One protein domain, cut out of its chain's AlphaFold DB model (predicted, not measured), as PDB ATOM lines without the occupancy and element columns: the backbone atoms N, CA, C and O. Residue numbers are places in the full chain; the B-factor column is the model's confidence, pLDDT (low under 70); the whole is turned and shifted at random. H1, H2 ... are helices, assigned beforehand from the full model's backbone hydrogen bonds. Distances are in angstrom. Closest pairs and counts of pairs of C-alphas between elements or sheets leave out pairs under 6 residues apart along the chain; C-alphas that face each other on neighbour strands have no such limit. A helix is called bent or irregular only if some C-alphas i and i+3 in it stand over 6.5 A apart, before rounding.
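AT A GLANCE: This is residues 2 to 118 of the 537 residues of a protein of Deltaproteobacteria bacterium (UniProt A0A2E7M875). Two very long helices, H1 and then H2, fold back on each other as a long, slim hairpin. They run side by side near the tight turn at residues 62 to 64, and their far ends, residues 2 to 21 and 102 to 118, stand free. The printed part has 117 residues with two named helices and no named strand, all helix in class. It is extended, a rod of 85 by 29 by 12 A, with a radius of gyration of the C-alphas of 25.9 A.

IN THESE COORDINATES: H1, residues 2 to 61, begins at C-alpha 2 (122.327, 213.947, 161.680) and is 83.9 A long. It has a kink of 29 degrees near residue 52 and is only just irregular, with C-alphas 53 and 56 6.55 A apart. H2, residues 65 to 118, is 78.8 A long and ends at C-alpha 118 (112.104, 200.889, 136.285).

HOW THE PARTS SIT: H1 and H2, a helical hairpin with a tight link, run opposite ways at a shallow tilt of 13 degrees. They touch through residues 33 to 60 of H1 and 65 to 90 of H2 alone; their closest C-alphas, of Leu 56 and Val 68, are 6.1 A apart. Every O i to N i+4 pair is within hydrogen-bond range in H2, and 51 of 56 in H1.

THE WHOLE: The two C-alphas farthest apart, of Trp 2 and Gly 63, are 86.4 A apart. The printed part has no cut. Mean pLDDT of the printed part is 76.0, and residues 2 to 26 and 29 to 30 are under 70.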
ATOM      1  N   TRP A   2     123.723 214.316 161.400       29.86
ATOM      2  CA  TRP A   2     122.327 213.947 161.680       29.86
ATOM      3  C   TRP A   2     121.711 213.048 160.590       29.86
ATOM      4  O   TRP A   2     121.096 212.034 160.903       29.86
ATOM      5  N   GLU A   3     122.016 213.306 159.319       29.92
ATOM      6  CA  GLU A   3     121.578 212.462 158.193       29.92
ATOM      7  C   GLU A   3     122.219 211.065 158.191       29.92
ATOM      8  O   GLU A   3     121.541 210.064 157.978       29.92
ATOM      9  N   ILE A   4     123.503 210.970 158.555       42.34
ATOM     10  CA  ILE A   4     124.212 209.689 158.730       42.34
ATOM     11  C   ILE A   4     123.580 208.870 159.868       42.34
ATOM     12  O   ILE A   4     123.487 207.646 159.788       42.34
ATOM     13  N   TRP A   5     123.103 209.535 160.924       58.94
ATOM     14  CA  TRP A   5     122.414 208.879 162.031       58.94
ATOM     15  C   TRP A   5     121.029 208.353 161.626       58.94
ATOM     16  O   TRP A   5     120.679 207.242 162.024       58.94
ATOM     17  N   ILE A   6     120.281 209.089 160.795       42.41
ATOM     18  CA  ILE A   6     118.974 208.667 160.260       42.41
ATOM     19  C   ILE A   6     119.132 207.474 159.306       42.41
ATOM     20  O   ILE A   6     118.415 206.485 159.456       42.41
ATOM     21  N   LEU A   7     120.122 207.503 158.409       32.69
ATOM     22  CA  LEU A   7     120.451 206.388 157.509       32.69
ATOM     23  C   LEU A   7     120.858 205.122 158.278       32.69
ATOM     24  O   LEU A   7     120.349 204.034 158.005       32.69
ATOM     25  N   LEU A   8     121.700 205.254 159.309       39.94
ATOM     26  CA  LEU A   8     122.074 204.132 160.179       39.94
ATOM     27  C   LEU A   8     120.888 203.607 161.004       39.94
ATOM     28  O   LEU A   8     120.802 202.401 161.245       39.94
ATOM     29  N   HIS A   9     119.959 204.471 161.425       47.16
ATOM     30  CA  HIS A   9     118.743 204.046 162.124       47.16
ATOM     31  C   HIS A   9     117.749 203.348 161.194       47.16
ATOM     32  O   HIS A   9     117.167 202.342 161.597       47.16
ATOM     33  N   ALA A  10     117.587 203.823 159.958       36.38
ATOM     34  CA  ALA A  10     116.727 203.209 158.951       36.38
ATOM     35  C   ALA A  10     117.255 201.828 158.527       36.38
ATOM     36  O   ALA A  10     116.497 200.857 158.532       36.38
ATOM     37  N   LEU A  11     118.569 201.695 158.301       36.06
ATOM     38  CA  LEU A  11     119.232 200.412 158.025       36.06
ATOM     39  C   LEU A  11     119.110 199.437 159.206       36.06
ATOM     40  O   LEU A  11     118.812 198.254 159.026       36.06
ATOM     41  N   ARG A  12     119.257 199.929 160.444       37.03
ATOM     42  CA  ARG A  12     119.080 199.121 161.660       37.03
ATOM     43  C   ARG A  12     117.617 198.730 161.891       37.03
ATOM     44  O   ARG A  12     117.360 197.619 162.358       37.03
ATOM     45  N   ALA A  13     116.660 199.593 161.557       37.78
ATOM     46  CA  ALA A  13     115.224 199.326 161.645       37.78
ATOM     47  C   ALA A  13     114.752 198.323 160.574       37.78
ATOM     48  O   ALA A  13     113.956 197.435 160.879       37.78
ATOM     49  N   GLY A  14     115.284 198.405 159.351       35.34
ATOM     50  CA  GLY A  14     115.048 197.425 158.284       35.34
ATOM     51  C   GLY A  14     115.618 196.047 158.629       35.34
ATOM     52  O   GLY A  14     114.897 195.050 158.598       35.34
ATOM     53  N   ALA A  15     116.873 195.996 159.093       37.25
ATOM     54  CA  ALA A  15     117.524 194.753 159.513       37.25
ATOM     55  C   ALA A  15     116.836 194.095 160.726       37.25
ATOM     56  O   ALA A  15     116.703 192.872 160.791       37.25
ATOM     57  N   THR A  16     116.343 194.892 161.681       43.06
ATOM     58  CA  THR A  16     115.606 194.370 162.846       43.06
ATOM     59  C   THR A  16     114.201 193.893 162.500       43.06
ATOM     60  O   THR A  16     113.765 192.908 163.093       43.06
ATOM     61  N   ARG A  17     113.506 194.504 161.528       41.59
ATOM     62  CA  ARG A  17     112.216 193.997 161.021       41.59
ATOM     63  C   ARG A  17     112.380 192.664 160.295       41.59
ATOM     64  O   ARG A  17     111.656 191.727 160.624       41.59
ATOM     65  N   ALA A  18     113.379 192.537 159.420       40.69
ATOM     66  CA  ALA A  18     113.693 191.279 158.737       40.69
ATOM     67  C   ALA A  18     114.090 190.162 159.728       40.69
ATOM     68  O   ALA A  18     113.553 189.051 159.675       40.69
ATOM     69  N   MET A  19     114.939 190.466 160.724       44.06
ATOM     70  CA  MET A  19     115.266 189.517 161.802       44.06
ATOM     71  C   MET A  19     114.040 189.147 162.647       44.06
ATOM     72  O   MET A  19     113.826 187.961 162.895       44.06
ATOM     73  N   GLN A  20     113.208 190.113 163.062       50.75
ATOM     74  CA  GLN A  20     112.003 189.861 163.869       50.75
ATOM     75  C   GLN A  20     110.942 189.046 163.127       50.75
ATOM     76  O   GLN A  20     110.234 188.262 163.765       50.75
ATOM     77  N   GLN A  21     110.819 189.220 161.812       50.53
ATOM     78  CA  GLN A  21     109.901 188.458 160.971       50.53
ATOM     79  C   GLN A  21     110.355 186.996 160.870       50.53
ATOM     80  O   GLN A  21     109.551 186.100 161.144       50.53
ATOM     81  N   SER A  22     111.659 186.757 160.671       56.69
ATOM     82  CA  SER A  22     112.242 185.406 160.721       56.69
ATOM     83  C   SER A  22     112.083 184.753 162.105       56.69
ATOM     84  O   SER A  22     111.739 183.577 162.216       56.69
ATOM     85  N   ASP A  23     112.234 185.522 163.187       58.91
ATOM     86  CA  ASP A  23     112.125 185.031 164.564       58.91
ATOM     87  C   ASP A  23     110.678 184.759 164.987       58.91
ATOM     88  O   ASP A  23     110.416 183.871 165.804       58.91
ATOM     89  N   ARG A  24     109.716 185.529 164.466       61.72
ATOM     90  CA  ARG A  24     108.283 185.267 164.651       61.72
ATOM     91  C   ARG A  24     107.866 184.019 163.891       61.72
ATOM     92  O   ARG A  24     107.194 183.181 164.490       61.72
ATOM     93  N   GLN A  25     108.301 183.863 162.641       60.47
ATOM     94  CA  GLN A  25     108.055 182.649 161.862       60.47
ATOM     95  C   GLN A  25     108.680 181.428 162.545       60.47
ATOM     96  O   GLN A  25     107.965 180.466 162.811       60.47
ATOM     97  N   ARG A  26     109.951 181.493 162.970       62.16
ATOM     98  CA  ARG A  26     110.621 180.416 163.732       62.16
ATOM     99  C   ARG A  26     109.901 180.069 165.032       62.16
ATOM    100  O   ARG A  26     109.746 178.893 165.355       62.16
ATOM    101  N   ARG A  27     109.410 181.064 165.778       70.06
ATOM    102  CA  ARG A  27     108.617 180.830 166.998       70.06
ATOM    103  C   ARG A  27     107.239 180.240 166.701       70.06
ATOM    104  O   ARG A  27     106.777 179.389 167.457       70.06
ATOM    105  N   MET A  28     106.584 180.659 165.622       70.19
ATOM    106  CA  MET A  28     105.303 180.103 165.177       70.19
ATOM    107  C   MET A  28     105.459 178.651 164.703       70.19
ATOM    108  O   MET A  28     104.665 177.794 165.085       70.19
ATOM    109  N   LEU A  29     106.532 178.355 163.973       65.81
ATOM    110  CA  LEU A  29     106.981 177.017 163.583       65.81
ATOM    111  C   LEU A  29     107.260 176.123 164.787       65.81
ATOM    112  O   LEU A  29     106.733 175.020 164.881       65.81
ATOM    113  N   ALA A  30     108.037 176.609 165.755       67.19
ATOM    114  CA  ALA A  30     108.319 175.856 166.971       67.19
ATOM    115  C   ALA A  30     107.033 175.558 167.763       67.19
ATOM    116  O   ALA A  30     106.860 174.451 168.266       67.19
ATOM    117  N   ARG A  31     106.098 176.517 167.833       74.50
ATOM    118  CA  ARG A  31     104.794 176.341 168.498       74.50
ATOM    119  C   ARG A  31     103.889 175.351 167.775       74.50
ATOM    120  O   ARG A  31     103.295 174.503 168.430       74.50
ATOM    121  N   THR A  32     103.787 175.434 166.452       72.50
ATOM    122  CA  THR A  32     102.975 174.508 165.647       72.50
ATOM    123  C   THR A  32     103.556 173.095 165.665       72.50
ATOM    124  O   THR A  32     102.809 172.139 165.845       72.50
ATOM    125  N   GLN A  33     104.884 172.945 165.609       70.81
ATOM    126  CA  GLN A  33     105.552 171.649 165.778       70.81
ATOM    127  C   GLN A  33     105.347 171.068 167.180       70.81
ATOM    128  O   GLN A  33     105.044 169.882 167.308       70.81
ATOM    129  N   ALA A  34     105.458 171.890 168.229       71.62
ATOM    130  CA  ALA A  34     105.171 171.459 169.594       71.62
ATOM    131  C   ALA A  34     103.707 171.018 169.744       71.62
ATOM    132  O   ALA A  34     103.444 169.969 170.325       71.62
ATOM    133  N   LEU A  35     102.762 171.765 169.166       77.88
ATOM    134  CA  LEU A  35     101.344 171.412 169.173       77.88
ATOM    135  C   LEU A  35     101.091 170.082 168.448       77.88
ATOM    136  O   LEU A  35     100.415 169.217 168.990       77.88
ATOM    137  N   MET A  36     101.682 169.877 167.268       72.19
ATOM    138  CA  MET A  36     101.551 168.627 166.506       72.19
ATOM    139  C   MET A  36     102.157 167.427 167.242       72.19
ATOM    140  O   MET A  36     101.573 166.341 167.234       72.19
ATOM    141  N   ALA A  37     103.291 167.616 167.924       72.62
ATOM    142  CA  ALA A  37     103.891 166.589 168.771       72.62
ATOM    143  C   ALA A  37     102.968 166.227 169.944       72.62
ATOM    144  O   ALA A  37     102.738 165.050 170.210       72.62
ATOM    145  N   VAL A  38     102.388 167.233 170.602       78.69
ATOM    146  CA  VAL A  38     101.434 167.061 171.706       78.69
ATOM    147  C   VAL A  38     100.176 166.318 171.237       78.69
ATOM    148  O   VAL A  38      99.795 165.325 171.852       78.69
ATOM    149  N   VAL A  39      99.580 166.732 170.115       78.19
ATOM    150  CA  VAL A  39      98.386 166.096 169.528       78.19
ATOM    151  C   VAL A  39      98.652 164.639 169.129       78.19
ATOM    152  O   VAL A  39      97.766 163.802 169.273       78.19
ATOM    153  N   SER A  40      99.869 164.311 168.686       76.31
ATOM    154  CA  SER A  40     100.223 162.953 168.244       76.31
ATOM    155  C   SER A  40     100.645 162.027 169.394       76.31
ATOM    156  O   SER A  40     100.355 160.832 169.364       76.31
ATOM    157  N   LEU A  41     101.322 162.551 170.421       79.44
ATOM    158  CA  LEU A  41     101.912 161.747 171.500       79.44
ATOM    159  C   LEU A  41     100.993 161.573 172.715       79.44
ATOM    160  O   LEU A  41     101.078 160.541 173.381       79.44
ATOM    161  N   ILE A  42     100.097 162.527 173.004       84.75
ATOM    162  CA  ILE A  42      99.147 162.399 174.123       84.75
ATOM    163  C   ILE A  42      98.234 161.170 173.962       84.75
ATOM    164  O   ILE A  42      98.167 160.382 174.906       84.75
ATOM    165  N   PRO A  43      97.566 160.933 172.811       87.06
ATOM    166  CA  PRO A  43      96.700 159.764 172.644       87.06
ATOM    167  C   PRO A  43      97.456 158.443 172.809       87.06
ATOM    168  O   PRO A  43      96.936 157.508 173.412       87.06
ATOM    169  N   LEU A  44      98.706 158.382 172.335       86.38
ATOM    170  CA  LEU A  44      99.572 157.217 172.499       86.38
ATOM    171  C   LEU A  44      99.926 156.985 173.976       86.38
ATOM    172  O   LEU A  44      99.849 155.855 174.451       86.38
ATOM    173  N   GLY A  45     100.265 158.045 174.715       87.00
ATOM    174  CA  GLY A  45     100.521 157.970 176.156       87.00
ATOM    175  C   GLY A  45      99.295 157.508 176.948       87.00
ATOM    176  O   GLY A  45      99.411 156.641 177.814       87.00
ATOM    177  N   VAL A  46      98.108 158.021 176.605       91.19
ATOM    178  CA  VAL A  46      96.832 157.592 177.201       91.19
ATOM    179  C   VAL A  46      96.544 156.122 176.884       91.19
ATOM    180  O   VAL A  46      96.198 155.364 177.787       91.19
ATOM    181  N   LEU A  47      96.742 155.687 175.636       89.50
ATOM    182  CA  LEU A  47      96.562 154.291 175.222       89.50
ATOM    183  C   LEU A  47      97.506 153.346 175.979       89.50
ATOM    184  O   LEU A  47      97.074 152.291 176.446       89.50
ATOM    185  N   LEU A  48      98.779 153.728 176.122       89.00
ATOM    186  CA  LEU A  48      99.778 152.970 176.878       89.00
ATOM    187  C   LEU A  48      99.390 152.854 178.355       89.00
ATOM    188  O   LEU A  48      99.443 151.756 178.906       89.00
ATOM    189  N   TYR A  49      98.954 153.954 178.975       92.75
ATOM    190  CA  TYR A  49      98.509 153.965 180.369       92.75
ATOM    191  C   TYR A  49      97.287 153.066 180.590       92.75
ATOM    192  O   TYR A  49      97.309 152.197 181.460       92.75
ATOM    193  N   ILE A  50      96.247 153.219 179.762       92.06
ATOM    194  CA  ILE A  50      95.030 152.402 179.856       92.06
ATOM    195  C   ILE A  50      95.365 150.920 179.660       92.06
ATOM    196  O   ILE A  50      94.883 150.070 180.408       92.06
ATOM    197  N   SER A  51      96.219 150.606 178.684       90.19
ATOM    198  CA  SER A  51      96.626 149.226 178.415       90.19
ATOM    199  C   SER A  51      97.421 148.627 179.574       90.19
ATOM    200  O   SER A  51      97.208 147.464 179.906       90.19
ATOM    201  N   ALA A  52      98.306 149.396 180.213       88.12
ATOM    202  CA  ALA A  52      99.090 148.939 181.358       88.12
ATOM    203  C   ALA A  52      98.211 148.626 182.580       88.12
ATOM    204  O   ALA A  52      98.311 147.530 183.137       88.12
ATOM    205  N   GLU A  53      97.335 149.559 182.956       90.50
ATOM    206  CA  GLU A  53      96.564 149.479 184.199       90.50
ATOM    207  C   GLU A  53      95.351 148.544 184.079       90.50
ATOM    208  O   GLU A  53      95.099 147.722 184.956       90.50
ATOM    209  N   TYR A  54      94.609 148.616 182.969       91.75
ATOM    210  CA  TYR A  54      93.302 147.956 182.856       91.75
ATOM    211  C   TYR A  54      93.304 146.683 182.006       91.75
ATOM    212  O   TYR A  54      92.335 145.927 182.055       91.75
ATOM    213  N   VAL A  55      94.360 146.424 181.225       90.62
ATOM    214  CA  VAL A  55      94.403 145.280 180.296       90.62
ATOM    215  C   VAL A  55      95.539 144.317 180.641       90.62
ATOM    216  O   VAL A  55      95.300 143.134 180.881       90.62
ATOM    217  N   LEU A  56      96.776 144.811 180.716       90.38
ATOM    218  CA  LEU A  56      97.972 143.990 180.915       90.38
ATOM    219  C   LEU A  56      98.060 143.411 182.333       90.38
ATOM    220  O   LEU A  56      98.360 142.224 182.470       90.38
ATOM    221  N   GLN A  57      97.763 144.197 183.376       89.00
ATOM    222  CA  GLN A  57      97.767 143.715 184.766       89.00
ATOM    223  C   GLN A  57      96.818 142.517 184.989       89.00
ATOM    224  O   GLN A  57      97.289 141.471 185.453       89.00
ATOM    225  N   PRO A  58      95.518 142.592 184.628       91.00
ATOM    226  CA  PRO A  58      94.594 141.468 184.796       91.00
ATOM    227  C   PRO A  58      94.987 140.228 183.982       91.00
ATOM    228  O   PRO A  58      94.937 139.111 184.500       91.00
ATOM    229  N   LEU A  59      95.409 140.408 182.725       88.25
ATOM    230  CA  LEU A  59      95.824 139.302 181.851       88.25
ATOM    231  C   LEU A  59      97.080 138.598 182.372       88.25
ATOM    232  O   LEU A  59      97.166 137.367 182.337       88.25
ATOM    233  N   SER A  60      98.033 139.370 182.902       87.00
ATOM    234  CA  SER A  60      99.232 138.834 183.544       87.00
ATOM    235  C   SER A  60      98.886 138.053 184.812       87.00
ATOM    236  O   SER A  60      99.438 136.975 185.026       87.00
ATOM    237  N   ALA A  61      97.957 138.551 185.636       89.81
ATOM    238  CA  ALA A  61      97.514 137.864 186.852       89.81
ATOM    239  C   ALA A  61      96.805 136.526 186.560       89.81
ATOM    240  O   ALA A  61      96.884 135.598 187.360       89.81
ATOM    241  N   GLN A  62      96.155 136.402 185.398       91.81
ATOM    242  CA  GLN A  62      95.511 135.167 184.928       91.81
ATOM    243  C   GLN A  62      96.463 134.206 184.189       91.81
ATOM    244  O   GLN A  62      96.024 133.157 183.719       91.81
ATOM    245  N   GLY A  63      97.751 134.543 184.053       90.25
ATOM    246  CA  GLY A  63      98.743 133.702 183.373       90.25
ATOM    247  C   GLY A  63      98.614 133.651 181.843       90.25
ATOM    248  O   GLY A  63      99.206 132.774 181.214       90.25
ATOM    249  N   GLN A  64      97.875 134.576 181.215       92.88
ATOM    250  CA  GLN A  64      97.678 134.623 179.758       92.88
ATOM    251  C   GLN A  64      98.860 135.291 179.029       92.88
ATOM    252  O   GLN A  64      98.746 136.380 178.465       92.88
ATOM    253  N   THR A  65     100.024 134.642 179.026       87.38
ATOM    254  CA  THR A  65     101.277 135.222 178.504       87.38
ATOM    255  C   THR A  65     101.235 135.553 177.007       87.38
ATOM    256  O   THR A  65     101.739 136.595 176.597       87.38
ATOM    257  N   THR A  66     100.590 134.728 176.177       89.38
ATOM    258  CA  THR A  66     100.456 134.975 174.728       89.38
ATOM    259  C   THR A  66      99.646 136.233 174.412       89.38
ATOM    260  O   THR A  66     100.035 136.999 173.531       89.38
ATOM    261  N   ALA A  67      98.566 136.492 175.156       87.44
ATOM    262  CA  ALA A  67      97.755 137.702 175.010       87.44
ATOM    263  C   ALA A  67      98.545 138.963 175.403       87.44
ATOM    264  O   ALA A  67      98.503 139.969 174.695       87.44
ATOM    265  N   VAL A  68      99.331 138.879 176.483       87.38
ATOM    266  CA  VAL A  68     100.229 139.953 176.936       87.38
ATOM    267  C   VAL A  68     101.252 140.311 175.849       87.38
ATOM    268  O   VAL A  68     101.378 141.483 175.495       87.38
ATOM    269  N   TYR A  69     101.928 139.321 175.253       89.88
ATOM    270  CA  TYR A  69     102.870 139.568 174.151       89.88
ATOM    271  C   TYR A  69     102.195 140.165 172.907       89.88
ATOM    272  O   TYR A  69     102.763 141.060 172.281       89.88
ATOM    273  N   GLY A  70     100.978 139.724 172.569       90.38
ATOM    274  CA  GLY A  70     100.204 140.284 171.457       90.38
ATOM    275  C   GLY A  70      99.874 141.769 171.645       90.38
ATOM    276  O   GLY A  70     100.050 142.562 170.721       90.38
ATOM    277  N   ILE A  71      99.474 142.173 172.855       89.75
ATOM    278  CA  ILE A  71      99.187 143.580 173.177       89.75
ATOM    279  C   ILE A  71     100.459 144.430 173.113       89.75
ATOM    280  O   ILE A  71     100.438 145.506 172.516       89.75
ATOM    281  N   PHE A  72     101.584 143.948 173.655       89.25
ATOM    282  CA  PHE A  72     102.864 144.654 173.532       89.25
ATOM    283  C   PHE A  72     103.289 144.842 172.072       89.25
ATOM    284  O   PHE A  72     103.771 145.917 171.717       89.25
ATOM    285  N   ALA A  73     103.074 143.841 171.213       89.12
ATOM    286  CA  ALA A  73     103.373 143.950 169.787       89.12
ATOM    287  C   ALA A  73     102.507 145.018 169.093       89.12
ATOM    288  O   ALA A  73     103.037 145.835 168.340       89.12
ATOM    289  N   ILE A  74     101.201 145.065 169.384       90.62
ATOM    290  CA  ILE A  74     100.280 146.071 168.823       90.62
ATOM    291  C   ILE A  74     100.641 147.481 169.307       90.62
ATOM    292  O   ILE A  74     100.705 148.410 168.500       90.62
ATOM    293  N   LEU A  75     100.913 147.652 170.603       89.50
ATOM    294  CA  LEU A  75     101.316 148.942 171.172       89.50
ATOM    295  C   LEU A  75     102.658 149.410 170.602       89.50
ATOM    296  O   LEU A  75     102.788 150.576 170.233       89.50
ATOM    297  N   GLY A  76     103.627 148.499 170.468       87.56
ATOM    298  CA  GLY A  76     104.918 148.779 169.844       87.56
ATOM    299  C   GLY A  76     104.769 149.204 168.385       87.56
ATOM    300  O   GLY A  76     105.316 150.229 167.985       87.56
ATOM    301  N   PHE A  77     103.966 148.478 167.601       92.62
ATOM    302  CA  PHE A  77     103.682 148.833 166.211       92.62
ATOM    303  C   PHE A  77     102.980 150.195 166.097       92.62
ATOM    304  O   PHE A  77     103.396 151.045 165.309       92.62
ATOM    305  N   THR A  78     101.973 150.452 166.936       89.31
ATOM    306  CA  THR A  78     101.256 151.738 166.972       89.31
ATOM    307  C   THR A  78     102.210 152.884 167.310       89.31
ATOM    308  O   THR A  78     102.242 153.885 166.599       89.31
ATOM    309  N   ALA A  79     103.061 152.721 168.326       86.00
ATOM    310  CA  ALA A  79     104.062 153.719 168.687       86.00
ATOM    311  C   ALA A  79     105.029 154.008 167.529       86.00
ATOM    312  O   ALA A  79     105.268 155.171 167.208       86.00
ATOM    313  N   VAL A  80     105.530 152.966 166.855       90.75
ATOM    314  CA  VAL A  80     106.415 153.118 165.689       90.75
ATOM    315  C   VAL A  80     105.717 153.875 164.560       90.75
ATOM    316  O   VAL A  80     106.298 154.814 164.024       90.75
ATOM    317  N   THR A  81     104.472 153.527 164.219       89.62
ATOM    318  CA  THR A  81     103.730 154.209 163.140       89.62
ATOM    319  C   THR A  81     103.433 155.679 163.450       89.62
ATOM    320  O   THR A  81     103.614 156.523 162.575       89.62
ATOM    321  N   VAL A  82     103.063 156.017 164.691       85.81
ATOM    322  CA  VAL A  82     102.822 157.407 165.122       85.81
ATOM    323  C   VAL A  82     104.113 158.225 165.091       85.81
ATOM    324  O   VAL A  82     104.128 159.335 164.560       85.81
ATOM    325  N   ILE A  83     105.213 157.675 165.616       83.81
ATOM    326  CA  ILE A  83     106.519 158.347 165.615       83.81
ATOM    327  C   ILE A  83     107.013 158.547 164.178       83.81
ATOM    328  O   ILE A  83     107.452 159.642 163.830       83.81
ATOM    329  N   LEU A  84     106.910 157.520 163.330       86.88
ATOM    330  CA  LEU A  84     107.311 157.600 161.926       86.88
ATOM    331  C   LEU A  84     106.473 158.637 161.165       86.88
ATOM    332  O   LEU A  84     107.040 159.471 160.461       86.88
ATOM    333  N   GLY A  85     105.149 158.633 161.353       83.00
ATOM    334  CA  GLY A  85     104.247 159.625 160.767       83.00
ATOM    335  C   GLY A  85     104.605 161.053 161.184       83.00
ATOM    336  O   GLY A  85     104.741 161.927 160.330       83.00
ATOM    337  N   TYR A  86     104.860 161.282 162.475       84.12
ATOM    338  CA  TYR A  86     105.307 162.583 162.980       84.12
ATOM    339  C   TYR A  86     106.639 163.031 162.357       84.12
ATOM    340  O   TYR A  86     106.765 164.181 161.934       84.12
ATOM    341  N   VAL A  87     107.632 162.136 162.266       82.94
ATOM    342  CA  VAL A  87     108.950 162.453 161.689       82.94
ATOM    343  C   VAL A  87     108.840 162.817 160.207       82.94
ATOM    344  O   VAL A  87     109.451 163.800 159.785       82.94
ATOM    345  N   LEU A  88     108.055 162.066 159.429       83.19
ATOM    346  CA  LEU A  88     107.852 162.332 158.002       83.19
ATOM    347  C   LEU A  88     107.149 163.676 157.776       83.19
ATOM    348  O   LEU A  88     107.687 164.526 157.070       83.19
ATOM    349  N   VAL A  89     106.018 163.911 158.454       82.75
ATOM    350  CA  VAL A  89     105.269 165.176 158.350       82.75
ATOM    351  C   VAL A  89     106.148 166.358 158.743       82.75
ATOM    352  O   VAL A  89     106.190 167.362 158.033       82.75
ATOM    353  N   ARG A  90     106.900 166.245 159.844       79.94
ATOM    354  CA  ARG A  90     107.815 167.304 160.284       79.94
ATOM    355  C   ARG A  90     108.880 167.601 159.233       79.94
ATOM    356  O   ARG A  90     109.133 168.770 158.959       79.94
ATOM    357  N   ARG A  91     109.506 166.569 158.660       79.81
ATOM    358  CA  ARG A  91     110.557 166.736 157.648       79.81
ATOM    359  C   ARG A  91     110.027 167.462 156.416       79.81
ATOM    360  O   ARG A  91     110.670 168.394 155.945       79.81
ATOM    361  N   ASP A  92     108.873 167.041 155.916       81.00
ATOM    362  CA  ASP A  92     108.308 167.601 154.690       81.00
ATOM    363  C   ASP A  92     107.768 169.021 154.927       81.00
ATOM    364  O   ASP A  92     107.943 169.887 154.076       81.00
ATOM    365  N   THR A  93     107.239 169.306 156.124       78.75
ATOM    366  CA  THR A  93     106.795 170.659 156.508       78.75
ATOM    367  C   THR A  93     107.970 171.630 156.619       78.75
ATOM    368  O   THR A  93     107.883 172.748 156.126       78.75
ATOM    369  N   VAL A  94     109.085 171.216 157.238       76.00
ATOM    370  CA  VAL A  94     110.296 172.054 157.321       76.00
ATOM    371  C   VAL A  94     110.844 172.340 155.926       76.00
ATOM    372  O   VAL A  94     111.068 173.495 155.598       76.00
ATOM    373  N   ARG A  95     110.958 171.316 155.068       78.44
ATOM    374  CA  ARG A  95     111.426 171.494 153.684       78.44
ATOM    375  C   ARG A  95     110.529 172.414 152.862       78.44
ATOM    376  O   ARG A  95     111.043 173.231 152.110       78.44
ATOM    377  N   ALA A  96     109.211 172.273 152.989       77.62
ATOM    378  CA  ALA A  96     108.264 173.132 152.287       77.62
ATOM    379  C   ALA A  96     108.407 174.593 152.729       77.62
ATOM    380  O   ALA A  96     108.378 175.491 151.897       77.62
ATOM    381  N   ILE A  97     108.597 174.828 154.027       77.56
ATOM    382  CA  ILE A  97     108.754 176.175 154.575       77.56
ATOM    383  C   ILE A  97     110.088 176.791 154.172       77.56
ATOM    384  O   ILE A  97     110.091 177.937 153.737       77.56
ATOM    385  N   ASP A  98     111.189 176.042 154.250       76.12
ATOM    386  CA  ASP A  98     112.500 176.530 153.813       76.12
ATOM    387  C   ASP A  98     112.461 176.908 152.321       76.12
ATOM    388  O   ASP A  98     112.902 177.992 151.949       76.12
ATOM    389  N   ALA A  99     111.825 176.082 151.479       76.81
ATOM    390  CA  ALA A  99     111.635 176.379 150.059       76.81
ATOM    391  C   ALA A  99     110.758 177.623 149.810       76.81
ATOM    392  O   ALA A  99     111.041 178.397 148.896       76.81
ATOM    393  N   ILE A 100     109.709 177.836 150.616       78.31
ATOM    394  CA  ILE A 100     108.870 179.044 150.534       78.31
ATOM    395  C   ILE A 100     109.678 180.280 150.934       78.31
ATOM    396  O   ILE A 100     109.653 181.269 150.210       78.31
ATOM    397  N   SER A 101     110.423 180.226 152.039       77.75
ATOM    398  CA  SER A 101     111.239 181.351 152.506       77.75
ATOM    399  C   SER A 101     112.361 181.707 151.529       77.75
ATOM    400  O   SER A 101     112.623 182.888 151.301       77.75
ATOM    401  N   GLU A 102     113.004 180.715 150.908       79.31
ATOM    402  CA  GLU A 102     113.964 180.954 149.824       79.31
ATOM    403  C   GLU A 102     113.289 181.574 148.591       79.31
ATOM    404  O   GLU A 102     113.863 182.465 147.962       79.31
ATOM    405  N   GLY A 103     112.066 181.143 148.264       78.38
ATOM    406  CA  GLY A 103     111.251 181.725 147.197       78.38
ATOM    407  C   GLY A 103     110.886 183.191 147.449       78.38
ATOM    408  O   GLY A 103     111.076 184.016 146.558       78.38
ATOM    409  N   GLU A 104     110.432 183.532 148.658       81.19
ATOM    410  CA  GLU A 104     110.131 184.914 149.067       81.19
ATOM    411  C   GLU A 104     111.375 185.805 148.960       81.19
ATOM    412  O   GLU A 104     111.361 186.798 148.237       81.19
ATOM    413  N   ALA A 105     112.497 185.399 149.565       80.44
ATOM    414  CA  ALA A 105     113.747 186.165 149.511       80.44
ATOM    415  C   ALA A 105     114.290 186.336 148.079       80.44
ATOM    416  O   ALA A 105     115.076 187.242 147.785       80.44
ATOM    417  N   ARG A 106     113.926 185.427 147.175       82.81
ATOM    418  CA  ARG A 106     114.287 185.492 145.761       82.81
ATOM    419  C   ARG A 106     113.396 186.461 144.987       82.81
ATOM    420  O   ARG A 106     113.921 187.209 144.166       82.81
ATOM    421  N   LEU A 107     112.092 186.465 145.261       84.62
ATOM    422  CA  LEU A 107     111.151 187.433 144.695       84.62
ATOM    423  C   LEU A 107     111.454 188.853 145.173       84.62
ATOM    424  O   LEU A 107     111.474 189.757 144.348       84.62
ATOM    425  N   ASP A 108     111.780 189.039 146.452       88.00
ATOM    426  CA  ASP A 108     112.131 190.354 147.001       88.00
ATOM    427  C   ASP A 108     113.350 190.959 146.293       88.00
ATOM    428  O   ASP A 108     113.318 192.117 145.881       88.00
ATOM    429  N   ARG A 109     114.403 190.159 146.069       88.44
ATOM    430  CA  ARG A 109     115.585 190.604 145.312       88.44
ATOM    431  C   ARG A 109     115.256 190.944 143.861       88.44
ATOM    432  O   ARG A 109     115.763 191.931 143.342       88.44
ATOM    433  N   LEU A 110     114.406 190.146 143.211       91.69
ATOM    434  CA  LEU A 110     113.964 190.429 141.846       91.69
ATOM    435  C   LEU A 110     113.133 191.718 141.780       91.69
ATOM    436  O   LEU A 110     113.350 192.524 140.880       91.69
ATOM    437  N   HIS A 111     112.204 191.929 142.714       89.50
ATOM    438  CA  HIS A 111     111.388 193.143 142.780       89.50
ATOM    439  C   HIS A 111     112.234 194.385 143.050       89.50
ATOM    440  O   HIS A 111     112.025 195.398 142.389       89.50
ATOM    441  N   GLN A 112     113.207 194.307 143.962       91.50
ATOM    442  CA  GLN A 112     114.129 195.414 144.215       91.50
ATOM    443  C   GLN A 112     114.924 195.769 142.951       91.50
ATOM    444  O   GLN A 112     114.886 196.916 142.516       91.50
ATOM    445  N   ALA A 113     115.556 194.776 142.316       92.06
ATOM    446  CA  ALA A 113     116.289 194.968 141.064       92.06
ATOM    447  C   ALA A 113     115.398 195.552 139.956       92.06
ATOM    448  O   ALA A 113     115.815 196.439 139.219       92.06
ATOM    449  N   THR A 114     114.153 195.081 139.852       92.81
ATOM    450  CA  THR A 114     113.178 195.602 138.884       92.81
ATOM    451  C   THR A 114     112.861 197.070 139.163       92.81
ATOM    452  O   THR A 114     112.837 197.856 138.224       92.81
ATOM    453  N   GLY A 115     112.642 197.448 140.426       91.50
ATOM    454  CA  GLY A 115     112.342 198.829 140.808       91.50
ATOM    455  C   GLY A 115     113.460 199.809 140.446       91.50
ATOM    456  O   GLY A 115     113.172 200.903 139.979       91.50
ATOM    457  N   GLU A 116     114.722 199.397 140.590       93.19
ATOM    458  CA  GLU A 116     115.880 200.216 140.205       93.19
ATOM    459  C   GLU A 116     116.017 200.378 138.683       93.19
ATOM    460  O   GLU A 116     116.395 201.445 138.203       93.19
ATOM    461  N   VAL A 117     115.690 199.336 137.907       92.44
ATOM    462  CA  VAL A 117     115.658 199.420 136.435       92.44
ATOM    463  C   VAL A 117     114.476 200.270 135.961       92.44
ATOM    464  O   VAL A 117     114.617 201.032 135.012       92.44
ATOM    465  N   ALA A 118     113.324 200.158 136.625       90.19
ATOM    466  CA  ALA A 118     112.104 200.889 136.285       90.19
ATOM    467  C   ALA A 118     112.189 202.396 136.568       90.19
ATOM    468  O   ALA A 118     111.379 203.149 136.043       90.19
TER     469      ALA A 118